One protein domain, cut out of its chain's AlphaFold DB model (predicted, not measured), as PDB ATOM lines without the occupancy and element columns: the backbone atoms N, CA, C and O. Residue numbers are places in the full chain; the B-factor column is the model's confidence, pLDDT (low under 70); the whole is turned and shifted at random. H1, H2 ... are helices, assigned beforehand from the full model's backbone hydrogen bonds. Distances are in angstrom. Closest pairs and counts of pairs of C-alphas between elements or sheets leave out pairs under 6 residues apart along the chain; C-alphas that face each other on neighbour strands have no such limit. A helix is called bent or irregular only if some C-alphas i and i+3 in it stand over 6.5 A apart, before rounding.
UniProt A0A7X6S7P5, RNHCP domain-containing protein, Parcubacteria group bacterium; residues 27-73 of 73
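This is residues 27 to 73 of the 73 residues of the protein "RNHCP domain-containing protein" of Parcubacteria group bacterium (UniProt A0A7X6S7P5). The printed part is a loose, open U of three helices: H1 and H3 are its two arms, side by side and running opposite ways at a shallow tilt of 14 degrees, and H2 is set crosswise at the closed end, away from both arms. The free part of that end is residues 47 to 52, which stick out there, while the printed part begins and ends at the open end of the U. There are 47 residues printed, with three named helices in the order H1, H2, H3 and no named strand; the class is all helix, and 32 of the residues are in the helices. The whole is loose, with a radius of gyration of the C-alphas of 12.1 A, and elongated, with spans of 36 by 19 by 15 A.

H1, residues 27 to 37, is the first helix of the printed part. A tight link of 4 residues leads from it to H2, residues 42 to 50. H1 and H2 are apart. H2 touches no helix, and residues 47 to 52, of which 47 to 50 belong to H2, stand free. A short link of 7 residues leads on to H3, residues 58 to 69, and H2 and H3 are apart. H1 and H3 only just touch, with 3 pairs of C-alphas within 8 A; their closest C-alphas are those of Glu 27 and Leu 68, 6.4 A apart. Their centres are 10.9 A apart, and they run opposite ways at a shallow tilt of 14 degrees. In H1 and H2 each backbone O i to N i+4 pair is within hydrogen-bond range; in H3 6 of 8 are.

H1 begins at C-alpha 27, at (291.587, 381.226, 224.779), and measures 15.2 A from first to last C-alpha. H2 begins at C-alpha 42, at (276.096, 365.783, 210.891), and measures 12.4 A. H3, the longest helix with 12 residues, measures 16.8 A and ends at C-alpha 69, at (287.830, 383.588, 231.844). H3 is irregular: C-alphas 59 and 62 are 7.6 A apart, and its line is a rough one.

The two C-alphas farthest apart are those of Gln 43 and Asn 72, at 36.4 A, while the first and last printed C-alphas, those of Glu 27 and Leu 73, are 15.4 A apart. The printed part has no cut, and it ends at residue 73, the chain's last residue. Neither link between the helices is long. The mean pLDDT of the printed part is 91.0; the model's confidence is low, under 70, at residues 72 to 73.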
ATOM      1  N   GLU A  27     293.043 381.168 224.650       94.81
ATOM      2  CA  GLU A  27     291.587 381.226 224.779       94.81
ATOM      3  C   GLU A  27     290.912 381.696 223.489       94.81
ATOM      4  O   GLU A  27     289.808 381.251 223.158       94.81
ATOM      5  N   LYS A  28     291.578 382.559 222.708       94.88
ATOM      6  CA  LYS A  28     291.036 383.039 221.427       94.88
ATOM      7  C   LYS A  28     290.976 381.908 220.410       94.88
ATOM      8  O   LYS A  28     289.971 381.783 219.713       94.88
ATOM      9  N   LYS A  29     292.006 381.057 220.356       96.31
ATOM     10  CA  LYS A  29     291.989 379.864 219.491       96.31
ATOM     11  C   LYS A  29     290.920 378.869 219.919       96.31
ATOM     12  O   LYS A  29     290.263 378.287 219.062       96.31
ATOM     13  N   ILE A  30     290.700 378.697 221.220       95.25
ATOM     14  CA  ILE A  30     289.652 377.799 221.729       95.25
ATOM     15  C   ILE A  30     288.261 378.303 221.318       95.25
ATOM     16  O   ILE A  30     287.430 377.519 220.854       95.25
ATOM     17  N   LEU A  31     288.017 379.614 221.410       95.12
ATOM     18  CA  LEU A  31     286.772 380.221 220.929       95.12
ATOM     19  C   LEU A  31     286.609 380.098 219.410       95.12
ATOM     20  O   LEU A  31     285.513 379.790 218.945       95.12
ATOM     21  N   GLN A  32     287.689 380.273 218.648       96.00
ATOM     22  CA  GLN A  32     287.672 380.053 217.203       96.00
ATOM     23  C   GLN A  32     287.300 378.601 216.865       96.00
ATOM     24  O   GLN A  32     286.435 378.371 216.021       96.00
ATOM     25  N   ILE A  33     287.870 377.618 217.569       95.25
ATOM     26  CA  ILE A  33     287.530 376.198 217.392       95.25
ATOM     27  C   ILE A  33     286.049 375.944 217.702       95.25
ATOM     28  O   ILE A  33     285.390 375.205 216.969       95.25
ATOM     29  N   LEU A  34     285.490 376.565 218.750       95.12
ATOM     30  CA  LEU A  34     284.057 376.464 219.049       95.12
ATOM     31  C   LEU A  34     283.204 376.963 217.873       95.12
ATOM     32  O   LEU A  34     282.241 376.293 217.493       95.12
ATOM     33  N   GLU A  35     283.556 378.108 217.290       94.81
ATOM     34  CA  GLU A  35     282.828 378.707 216.167       94.81
ATOM     35  C   GLU A  35     282.948 377.860 214.892       94.81
ATOM     36  O   GLU A  35     281.936 377.535 214.269       94.81
ATOM     37  N   GLU A  36     284.154 377.407 214.553       94.25
ATOM     38  CA  GLU A  36     284.402 376.549 213.389       94.25
ATOM     39  C   GLU A  36     283.728 375.176 213.526       94.25
ATOM     40  O   GLU A  36     283.176 374.651 212.553       94.25
ATOM     41  N   SER A  37     283.696 374.615 214.742       93.56
ATOM     42  CA  SER A  37     283.090 373.303 215.010       93.56
ATOM     43  C   SER A  37     281.578 373.257 214.765       93.56
ATOM     44  O   SER A  37     281.034 372.168 214.576       93.56
ATOM     45  N   GLN A  38     280.892 374.408 214.687       91.31
ATOM     46  CA  GLN A  38     279.465 374.454 214.341       91.31
ATOM     47  C   GLN A  38     279.193 373.962 212.913       91.31
ATOM     48  O   GLN A  38     278.082 373.530 212.611       91.31
ATOM     49  N   ASN A  39     280.213 373.980 212.050       93.69
ATOM     50  CA  ASN A  39     280.130 373.504 210.672       93.69
ATOM     51  C   ASN A  39     280.524 372.024 210.521       93.69
ATOM     52  O   ASN A  39     280.683 371.540 209.398       93.69
ATOM     53  N   LEU A  40     280.701 371.286 211.627       93.12
ATOM     54  CA  LEU A  40     281.003 369.858 211.559       93.12
ATOM     55  C   LEU A  40     279.874 369.095 210.845       93.12
ATOM     56  O   LEU A  40     278.699 369.279 211.172       93.12
ATOM     57  N   PRO A  41     280.203 368.179 209.912       94.44
ATOM     58  CA  PRO A  41     279.200 367.361 209.247       94.44
ATOM     59  C   PRO A  41     278.351 366.582 210.256       94.44
ATOM     60  O   PRO A  41     278.881 365.985 211.196       94.44
ATOM     61  N   SER A  42     277.040 366.502 210.019       93.25
ATOM     62  CA  SER A  42     276.096 365.783 210.891       93.25
ATOM     63  C   SER A  42     276.507 364.329 211.150       93.25
ATOM     64  O   SER A  42     276.382 363.834 212.271       93.25
ATOM     65  N   GLN A  43     277.082 363.666 210.142       95.19
ATOM     66  CA  GLN A  43     277.630 362.318 210.270       95.19
ATOM     67  C   GLN A  43     278.764 362.243 211.302       95.19
ATOM     68  O   GLN A  43     278.836 361.279 212.061       95.19
ATOM     69  N   LYS A  44     279.625 363.266 211.371       93.19
ATOM     70  CA  LYS A  44     280.729 363.312 212.335       93.19
ATOM     71  C   LYS A  44     280.225 363.535 213.757       93.19
ATOM     72  O   LYS A  44     280.714 362.894 214.685       93.19
ATOM     73  N   ILE A  45     279.215 364.388 213.919       94.06
ATOM     74  CA  ILE A  45     278.546 364.612 215.206       94.06
ATOM     75  C   ILE A  45     277.917 363.306 215.707       94.06
ATOM     76  O   ILE A  45     278.081 362.945 216.873       94.06
ATOM     77  N   LYS A  46     277.249 362.561 214.817       95.12
ATOM     78  CA  LYS A  46     276.671 361.252 215.137       95.12
ATOM     79  C   LYS A  46     277.742 360.237 215.549       95.12
ATOM     80  O   LYS A  46     277.584 359.602 216.586       95.12
ATOM     81  N   GLU A  47     278.839 360.139 214.797       94.62
ATOM     82  CA  GLU A  47     279.965 359.248 215.118       94.62
ATOM     83  C   GLU A  47     280.556 359.545 216.508       94.62
ATOM     84  O   GLU A  47     280.840 358.630 217.281       94.62
ATOM     85  N   LEU A  48     280.736 360.827 216.843       94.81
ATOM     86  CA  LEU A  48     281.240 361.242 218.154       94.81
ATOM     87  C   LEU A  48     280.248 360.890 219.269       94.81
ATOM     88  O   LEU A  48     280.651 360.313 220.281       94.81
ATOM     89  N   LYS A  49     278.949 361.114 219.044       95.00
ATOM     90  CA  LYS A  49     277.893 360.753 219.997       95.00
ATOM     91  C   LYS A  49     277.817 359.245 220.254       95.00
ATOM     92  O   LYS A  49     277.675 358.835 221.402       95.00
ATOM     93  N   GLU A  50     277.957 358.416 219.219       95.81
ATOM     94  CA  GLU A  50     278.013 356.947 219.342       95.81
ATOM     95  C   GLU A  50     279.226 356.470 220.156       95.81
ATOM     96  O   GLU A  50     279.171 355.426 220.801       95.81
ATOM     97  N   LYS A  51     280.307 357.258 220.181       93.00
ATOM     98  CA  LYS A  51     281.492 357.033 221.024       93.00
ATOM     99  C   LYS A  51     281.351 357.615 222.438       93.00
ATOM    100  O   LYS A  51     282.322 357.594 223.190       93.00
ATOM    101  N   GLY A  52     280.179 358.144 222.797       93.44
ATOM    102  CA  GLY A  52     279.923 358.777 224.093       93.44
ATOM    103  C   GLY A  52     280.525 360.178 224.236       93.44
ATOM    104  O   GLY A  52     280.662 360.665 225.353       93.44
ATOM    105  N   ILE A  53     280.904 360.819 223.125       92.31
ATOM    106  CA  ILE A  53     281.489 362.162 223.107       92.31
ATOM    107  C   ILE A  53     280.414 363.157 222.681       92.31
ATOM    108  O   ILE A  53     279.947 363.143 221.541       92.31
ATOM    109  N   GLU A  54     280.034 364.040 223.597       90.06
ATOM    110  CA  GLU A  54     279.089 365.118 223.323       90.06
ATOM    111  C   GLU A  54     279.839 366.402 222.955       90.06
ATOM    112  O   GLU A  54     280.734 366.846 223.672       90.06
ATOM    113  N   ILE A  55     279.501 366.980 221.801       92.06
ATOM    114  CA  ILE A  55     280.147 368.194 221.297       92.06
ATOM    115  C   ILE A  55     279.442 369.414 221.878       92.06
ATOM    116  O   ILE A  55     278.214 369.498 221.878       92.06
ATOM    117  N   ILE A  56     280.234 370.390 222.314       92.38
ATOM    118  CA  ILE A  56     279.732 371.680 222.774       92.38
ATOM    119  C   ILE A  56     279.156 372.462 221.591       92.38
ATOM    120  O   ILE A  56     279.787 372.633 220.549       92.38
ATOM    121  N   THR A  57     277.946 372.971 221.772       89.94
ATOM    122  CA  THR A  57     277.263 373.802 220.777       89.94
ATOM    123  C   THR A  57     277.422 375.283 221.099       89.94
ATOM    124  O   THR A  57     277.665 375.664 222.245       89.94
ATOM    125  N   ILE A  58     277.183 376.153 220.115       90.25
ATOM    126  CA  ILE A  58     277.230 377.607 220.325       90.25
ATOM    127  C   ILE A  58     276.259 378.094 221.416       90.25
ATOM    128  O   ILE A  58     276.507 379.111 222.059       90.25
ATOM    129  N   LYS A  59     275.184 377.341 221.699       92.25
ATOM    130  CA  LYS A  59     274.239 377.645 222.789       92.25
ATOM    131  C   LYS A  59     274.896 377.589 224.171       92.25
ATOM    132  O   LYS A  59     274.406 378.209 225.106       92.25
ATOM    133  N   GLN A  60     276.000 376.857 224.293       93.00
ATOM    134  CA  GLN A  60     276.783 376.708 225.517       93.00
ATOM    135  C   GLN A  60     277.976 377.677 225.565       93.00
ATOM    136  O   GLN A  60     278.758 377.616 226.510       93.00
ATOM    137  N   LYS A  61     278.111 378.606 224.599       93.38
ATOM    138  CA  LYS A  61     279.176 379.628 224.590       93.38
ATOM    139  C   LYS A  61     279.311 380.381 225.925       93.38
ATOM    140  O   LYS A  61     280.449 380.555 226.344       93.38
ATOM    141  N   PRO A  62     278.233 380.764 226.644       92.75
ATOM    142  CA  PRO A  62     278.375 381.394 227.960       92.75
ATOM    143  C   PRO A  62     279.117 380.523 228.987       92.75
ATOM    144  O   PRO A  62     279.946 381.028 229.733       92.75
ATOM    145  N   GLU A  63     278.874 379.208 228.997       91.94
ATOM    146  CA  GLU A  63     279.586 378.280 229.886       91.94
ATOM    147  C   GLU A  63     281.058 378.141 229.480       91.94
ATOM    148  O   GLU A  63     281.931 378.143 230.342       91.94
ATOM    149  N   VAL A  64     281.346 378.097 228.174       92.69
ATOM    150  CA  VAL A  64     282.727 378.093 227.663       92.69
ATOM    151  C   VAL A  64     283.472 379.357 228.101       92.69
ATOM    152  O   VAL A  64     284.583 379.258 228.610       92.69
ATOM    153  N   LEU A  65     282.851 380.535 227.973       93.19
ATOM    154  CA  LEU A  65     283.440 381.803 228.418       93.19
ATOM    155  C   LEU A  65     283.710 381.808 229.927       93.19
ATOM    156  O   LEU A  65     284.795 382.198 230.342       93.19
ATOM    157  N   ASN A  66     282.768 381.314 230.734       92.06
ATOM    158  CA  ASN A  66     282.946 381.208 232.182       92.06
ATOM    159  C   ASN A  66     284.085 380.258 232.576       92.06
ATOM    160  O   ASN A  66     284.731 380.477 233.599       92.06
ATOM    161  N   GLN A  67     284.316 379.190 231.809       90.31
ATOM    162  CA  GLN A  67     285.412 378.256 232.078       90.31
ATOM    163  C   GLN A  67     286.770 378.783 231.602       90.31
ATOM    164  O   GLN A  67     287.770 378.485 232.245       90.31
ATOM    165  N   LEU A  68     286.809 379.580 230.529       91.31
ATOM    166  CA  LEU A  68     288.044 380.198 230.029       91.31
ATOM    167  C   LEU A  68     288.470 381.420 230.852       91.31
ATOM    168  O   LEU A  68     289.643 381.564 231.171       91.31
ATOM    169  N   PHE A  69     287.529 382.290 231.221       90.88
ATOM    170  CA  PHE A  69     287.830 383.588 231.844       90.88
ATOM    171  C   PHE A  69     287.404 383.686 233.317       90.88
ATOM    172  O   PHE A  69     287.634 384.704 233.970       90.88
ATOM    173  N   GLY A  70     286.787 382.634 233.857       86.56
ATOM    174  CA  GLY A  70     286.176 382.641 235.183       86.56
ATOM    175  C   GLY A  70     284.762 383.234 235.186       86.56
ATOM    176  O   GLY A  70     284.306 383.870 234.239       86.56
ATOM    177  N   LYS A  71     284.037 383.019 236.290       72.62
ATOM    178  CA  LYS A  71     282.681 383.550 236.499       72.62
ATOM    179  C   LYS A  71     282.746 385.032 236.889       72.62
ATOM    180  O   LYS A  71     282.690 385.321 238.076       72.62
ATOM    181  N   ASN A  72     282.912 385.938 235.925       54.03
ATOM    182  CA  ASN A  72     282.776 387.396 236.113       54.03
ATOM    183  C   ASN A  72     282.436 388.119 234.786       54.03
ATOM    184  O   ASN A  72     283.087 389.100 234.425       54.03
ATOM    185  N   LEU A  73     281.422 387.636 234.059       48.16
ATOM    186  CA  LEU A  73     280.739 388.393 232.999       48.16
ATOM    187  C   LEU A  73     279.255 388.539 233.333       48.16
ATOM    188  O   LEU A  73     278.655 387.525 233.759       48.16
TER     189      LEU A  73